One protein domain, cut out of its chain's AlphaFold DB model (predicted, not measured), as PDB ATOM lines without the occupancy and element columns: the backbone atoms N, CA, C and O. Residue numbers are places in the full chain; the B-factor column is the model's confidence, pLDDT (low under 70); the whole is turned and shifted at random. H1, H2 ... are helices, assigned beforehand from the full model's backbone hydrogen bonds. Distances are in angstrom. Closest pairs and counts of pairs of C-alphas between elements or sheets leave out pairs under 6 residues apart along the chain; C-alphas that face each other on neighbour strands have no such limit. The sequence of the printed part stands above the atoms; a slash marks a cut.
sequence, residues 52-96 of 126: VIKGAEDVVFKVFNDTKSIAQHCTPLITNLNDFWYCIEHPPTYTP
ATOM      1  N   VAL A  52     311.690 266.746 364.609       69.12
ATOM      2  CA  VAL A  52     313.058 267.006 365.086       69.12
ATOM      3  C   VAL A  52     313.425 268.478 364.901       69.12
ATOM      4  O   VAL A  52     314.114 269.041 365.750       69.12
ATOM      5  N   ILE A  53     312.928 269.120 363.837       65.56
ATOM      6  CA  ILE A  53     313.154 270.554 363.600       65.56
ATOM      7  C   ILE A  53     312.525 271.398 364.713       65.56
ATOM      8  O   ILE A  53     313.209 272.253 365.264       65.56
ATOM      9  N   LYS A  54     311.289 271.089 365.130       64.25
ATOM     10  CA  LYS A  54     310.622 271.771 366.254       64.25
ATOM     11  C   LYS A  54     311.348 271.546 367.580       64.25
ATOM     12  O   LYS A  54     311.535 272.481 368.344       64.25
ATOM     13  N   GLY A  55     311.830 270.325 367.826       67.19
ATOM     14  CA  GLY A  55     312.627 270.031 369.020       67.19
ATOM     15  C   GLY A  55     313.958 270.792 369.061       67.19
ATOM     16  O   GLY A  55     314.359 271.283 370.113       67.19
ATOM     17  N   ALA A  56     314.642 270.929 367.922       67.25
ATOM     18  CA  ALA A  56     315.857 271.735 367.824       67.25
ATOM     19  C   ALA A  56     315.561 273.233 367.991       67.25
ATOM     20  O   ALA A  56     316.300 273.932 368.683       67.25
ATOM     21  N   GLU A  57     314.471 273.711 367.398       69.88
ATOM     22  CA  GLU A  57     313.996 275.087 367.505       69.88
ATOM     23  C   GLU A  57     313.664 275.459 368.959       69.88
ATOM     24  O   GLU A  57     314.163 276.469 369.454       69.88
ATOM     25  N   ASP A  58     312.945 274.603 369.689       73.06
ATOM     26  CA  ASP A  58     312.635 274.805 371.110       73.06
ATOM     27  C   ASP A  58     313.897 274.869 371.979       73.06
ATOM     28  O   ASP A  58     314.004 275.718 372.868       73.06
ATOM     29  N   VAL A  59     314.886 274.006 371.719       76.12
ATOM     30  CA  VAL A  59     316.167 274.030 372.443       76.12
ATOM     31  C   VAL A  59     316.931 275.319 372.149       76.12
ATOM     32  O   VAL A  59     317.444 275.950 373.072       76.12
ATOM     33  N   VAL A  60     316.983 275.740 370.885       76.19
ATOM     34  CA  VAL A  60     317.649 276.983 370.481       76.19
ATOM     35  C   VAL A  60     316.958 278.188 371.117       76.19
ATOM     36  O   VAL A  60     317.633 279.017 371.727       76.19
ATOM     37  N   PHE A  61     315.628 278.272 371.058       77.12
ATOM     38  CA  PHE A  61     314.881 279.359 371.690       77.12
ATOM     39  C   PHE A  61     315.014 279.363 373.209       77.12
ATOM     40  O   PHE A  61     315.121 280.439 373.799       77.12
ATOM     41  N   LYS A  62     315.064 278.190 373.849       76.00
ATOM     42  CA  LYS A  62     315.331 278.081 375.285       76.00
ATOM     43  C   LYS A  62     316.706 278.652 375.634       76.00
ATOM     44  O   LYS A  62     316.784 279.548 376.464       76.00
ATOM     45  N   VAL A  63     317.760 278.219 374.940       78.25
ATOM     46  CA  VAL A  63     319.126 278.725 375.160       78.25
ATOM     47  C   VAL A  63     319.213 280.227 374.895       78.25
ATOM     48  O   VAL A  63     319.865 280.946 375.651       78.25
ATOM     49  N   PHE A  64     318.540 280.737 373.861       78.19
ATOM     50  CA  PHE A  64     318.501 282.175 373.594       78.19
ATOM     51  C   PHE A  64     317.810 282.956 374.709       78.19
ATOM     52  O   PHE A  64     318.308 284.012 375.095       78.19
ATOM     53  N   ASN A  65     316.691 282.460 375.236       76.50
ATOM     54  CA  ASN A  65     315.994 283.110 376.344       76.50
ATOM     55  C   ASN A  65     316.832 283.076 377.630       76.50
ATOM     56  O   ASN A  65     316.932 284.103 378.296       76.50
ATOM     57  N   ASP A  66     317.491 281.954 377.924       77.44
ATOM     58  CA  ASP A  66     318.396 281.826 379.072       77.44
ATOM     59  C   ASP A  66     319.603 282.770 378.929       77.44
ATOM     60  O   ASP A  66     320.002 283.455 379.865       77.44
ATOM     61  N   THR A  67     320.158 282.899 377.721       77.44
ATOM     62  CA  THR A  67     321.269 283.831 377.466       77.44
ATOM     63  C   THR A  67     320.824 285.288 377.624       77.44
ATOM     64  O   THR A  67     321.558 286.106 378.183       77.44
ATOM     65  N   LYS A  68     319.612 285.627 377.167       75.88
ATOM     66  CA  LYS A  68     319.039 286.971 377.333       75.88
ATOM     67  C   LYS A  68     318.743 287.296 378.796       75.88
ATOM     68  O   LYS A  68     319.023 288.416 379.219       75.88
ATOM     69  N   SER A  69     318.229 286.347 379.580       76.19
ATOM     70  CA  SER A  69     317.982 286.576 381.008       76.19
ATOM     71  C   SER A  69     319.280 286.772 381.786       76.19
ATOM     72  O   SER A  69     319.362 287.692 382.601       76.19
ATOM     73  N   ILE A  70     320.324 285.994 381.485       78.25
ATOM     74  CA  ILE A  70     321.664 286.187 382.059       78.25
ATOM     75  C   ILE A  70     322.199 287.578 381.698       78.25
ATOM     76  O   ILE A  70     322.713 288.290 382.563       78.25
ATOM     77  N   ALA A  71     322.035 288.001 380.442       78.62
ATOM     78  CA  ALA A  71     322.463 289.322 379.999       78.62
ATOM     79  C   ALA A  71     321.734 290.457 380.746       78.62
ATOM     80  O   ALA A  71     322.366 291.442 381.129       78.62
ATOM     81  N   GLN A  72     320.431 290.307 380.994       76.50
ATOM     82  CA  GLN A  72     319.599 291.306 381.667       76.50
ATOM     83  C   GLN A  72     319.834 291.364 383.184       76.50
ATOM     84  O   GLN A  72     319.891 292.452 383.756       76.50
ATOM     85  N   HIS A  73     319.977 290.211 383.842       78.75
ATOM     86  CA  HIS A  73     319.971 290.120 385.306       78.75
ATOM     87  C   HIS A  73     321.339 289.835 385.928       78.75
ATOM     88  O   HIS A  73     321.614 290.324 387.021       78.75
ATOM     89  N   CYS A  74     322.215 289.092 385.247       75.31
ATOM     90  CA  CYS A  74     323.504 288.685 385.809       75.31
ATOM     91  C   CYS A  74     324.651 289.625 385.416       75.31
ATOM     92  O   CYS A  74     325.510 289.902 386.246       75.31
ATOM     93  N   THR A  75     324.657 290.206 384.210       81.44
ATOM     94  CA  THR A  75     325.673 291.199 383.788       81.44
ATOM     95  C   THR A  75     325.928 292.342 384.787       81.44
ATOM     96  O   THR A  75     327.097 292.661 385.011       81.44
ATOM     97  N   PRO A  76     324.918 292.962 385.435       80.12
ATOM     98  CA  PRO A  76     325.182 294.022 386.415       80.12
ATOM     99  C   PRO A  76     325.887 293.529 387.694       80.12
ATOM    100  O   PRO A  76     326.472 294.341 388.408       80.12
ATOM    101  N   LEU A  77     325.879 292.220 387.977       78.81
ATOM    102  CA  LEU A  77     326.525 291.599 389.143       78.81
ATOM    103  C   LEU A  77     327.994 291.219 388.885       78.81
ATOM    104  O   LEU A  77     328.633 290.641 389.759       78.81
ATOM    105  N   ILE A  78     328.559 291.554 387.718       77.75
ATOM    106  CA  ILE A  78     329.916 291.140 387.311       77.75
ATOM    107  C   ILE A  78     331.031 291.602 388.266       77.75
ATOM    108  O   ILE A  78     332.124 291.041 388.275       77.75
ATOM    109  N   THR A  79     330.759 292.616 389.088       81.12
ATOM    110  CA  THR A  79     331.671 293.120 390.122       81.12
ATOM    111  C   THR A  79     331.792 292.176 391.324       81.12
ATOM    112  O   THR A  79     332.841 292.159 391.965       81.12
ATOM    113  N   ASN A  80     330.773 291.352 391.595       83.12
ATOM    114  CA  ASN A  80     330.787 290.281 392.590       83.12
ATOM    115  C   ASN A  80     330.720 288.927 391.885       83.12
ATOM    116  O   ASN A  80     329.652 288.373 391.643       83.12
ATOM    117  N   LEU A  81     331.895 288.362 391.599       80.44
ATOM    118  CA  LEU A  81     332.031 287.095 390.875       80.44
ATOM    119  C   LEU A  81     331.212 285.956 391.505       80.44
ATOM    120  O   LEU A  81     330.654 285.146 390.777       80.44
ATOM    121  N   ASN A  82     331.100 285.905 392.836       81.00
ATOM    122  CA  ASN A  82     330.326 284.869 393.524       81.00
ATOM    123  C   ASN A  82     328.814 284.981 393.241       81.00
ATOM    124  O   ASN A  82     328.170 283.985 392.923       81.00
ATOM    125  N   ASP A  83     328.270 286.200 393.278       78.75
ATOM    126  CA  ASP A  83     326.852 286.469 393.000       78.75
ATOM    127  C   ASP A  83     326.540 286.328 391.501       78.75
ATOM    128  O   ASP A  83     325.465 285.871 391.115       78.75
ATOM    129  N   PHE A  84     327.511 286.663 390.647       79.62
ATOM    130  CA  PHE A  84     327.444 286.457 389.204       79.62
ATOM    131  C   PHE A  84     327.355 284.971 388.834       79.62
ATOM    132  O   PHE A  84     326.465 284.581 388.080       79.62
ATOM    133  N   TRP A  85     328.241 284.132 389.385       79.75
ATOM    134  CA  TRP A  85     328.217 282.686 389.142       79.75
ATOM    135  C   TRP A  85     326.938 282.038 389.676       79.75
ATOM    136  O   TRP A  85     326.340 281.224 388.977       79.75
ATOM    137  N   TYR A  86     326.465 282.468 390.850       83.75
ATOM    138  CA  TYR A  86     325.185 282.022 391.402       83.75
ATOM    139  C   TYR A  86     323.996 282.384 390.492       83.75
ATOM    140  O   TYR A  86     323.102 281.566 390.279       83.75
ATOM    141  N   CYS A  87     324.011 283.582 389.901       79.94
ATOM    142  CA  CYS A  87     322.991 284.039 388.955       79.94
ATOM    143  C   CYS A  87     323.015 283.262 387.625       79.94
ATOM    144  O   CYS A  87     321.960 282.989 387.061       79.94
ATOM    145  N   ILE A  88     324.195 282.862 387.131       79.69
ATOM    146  CA  ILE A  88     324.319 282.014 385.930       79.69
ATOM    147  C   ILE A  88     323.797 280.597 386.185       79.69
ATOM    148  O   ILE A  88     323.212 279.991 385.292       79.69
ATOM    149  N   GLU A  89     324.022 280.060 387.384       78.81
ATOM    150  CA  GLU A  89     323.578 278.714 387.754       78.81
ATOM    151  C   GLU A  89     322.053 278.641 387.951       78.81
ATOM    152  O   GLU A  89     321.435 277.622 387.640       78.81
ATOM    153  N   HIS A  90     321.434 279.741 388.396       78.56
ATOM    154  CA  HIS A  90     319.985 279.872 388.580       78.56
ATOM    155  C   HIS A  90     319.446 281.115 387.854       78.56
ATOM    156  O   HIS A  90     319.065 282.094 388.507       78.56
ATOM    157  N   PRO A  91     319.401 281.100 386.509       70.62
ATOM    158  CA  PRO A  91     318.976 282.262 385.754       70.62
ATOM    159  C   PRO A  91     317.493 282.551 386.034       70.62
ATOM    160  O   PRO A  91     316.651 281.652 385.919       70.62
ATOM    161  N   PRO A  92     317.135 283.793 386.401       72.75
ATOM    162  CA  PRO A  92     315.741 284.186 386.529       72.75
ATOM    163  C   PRO A  92     315.044 284.143 385.163       72.75
ATOM    164  O   PRO A  92     315.678 284.186 384.105       72.75
ATOM    165  N   THR A  93     313.717 284.046 385.175       74.06
ATOM    166  CA  THR A  93     312.917 284.006 383.947       74.06
ATOM    167  C   THR A  93     313.107 285.303 383.156       74.06
ATOM    168  O   THR A  93     312.987 286.386 383.724       74.06
ATOM    169  N   TYR A  94     313.392 285.201 381.855       70.12
ATOM    170  CA  TYR A  94     313.528 286.369 380.979       70.12
ATOM    171  C   TYR A  94     312.255 287.226 380.998       70.12
ATOM    172  O   TYR A  94     311.156 286.722 380.749       70.12
ATOM    173  N   THR A  95     312.416 288.526 381.247       74.62
ATOM    174  CA  THR A  95     311.333 289.511 381.173       74.62
ATOM    175  C   THR A  95     311.550 290.420 379.962       74.62
ATOM    176  O   THR A  95     312.469 291.245 380.000       74.62
ATOM    177  N   PRO A  96     310.744 290.295 378.889       69.19
ATOM    178  CA  PRO A  96     310.914 291.112 377.694       69.19
ATOM    179  C   PRO A  96     310.680 292.590 378.007       69.19
ATOM    180  O   PRO A  96     309.728 292.943 378.704       69.19
TER     181      PRO A  96
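What this domain is: This is residues 52 to 96 of the 126 residues of an uncharacterized protein of Rickettsiales bacterium (UniProt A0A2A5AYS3). One long helix, H1, sticks out as a bare arm over residues 52 to 63, and after its last residue, His 73, the backbone turns and folds back as a short helix, H2, near the last turns of H1; the stretch after H2, residues 90 to 96, crosses beside the later part of H1. The printed part has 45 residues with two named helices, H1 then H2, no named strand, and the class is all helix. It is loose, with a radius of gyration of the C-alphas of 12.3 A, and spans 40 by 19 by 12 A, the arm of H1 making much of the length.

How they stand to each other: Start with H1, residues 52 to 73, whose residues 52 to 63 stand free. Go on through residues 74 to 80, a short link, to H2, residues 81 to 89. H1 and H2 form a helical hairpin: they run opposite ways at a shallow tilt of 26 degrees. They only just touch, with 3 pairs of C-alphas within 8 A, and H1 does so with residues 70 to 73 alone. Look at the closest C-alphas, those of Ile 70 and Ile 88, 6.3 A apart. In H1 and H2 every O i to N i+4 pair is within hydrogen-bond range.

Where its parts are: Find C-alpha 52 at (313.058, 267.006, 365.086); from there H1 runs 31.5 A to C-alpha 73 at (319.971, 290.120, 385.306). H2 runs 12.3 A from Leu 81 to C-alpha 89 at (323.578, 278.714, 387.754).

The domain as a whole: The two C-alphas farthest apart are those of Val 52 and Thr 79, 40.7 A. Without residues 52 to 63, the body spans 25 by 15 by 12 A. The printed part has no cut, and no link between named elements is long. The mean pLDDT of the printed part is 76.1; look for values under 70 at residues 52 to 57 and residue 96.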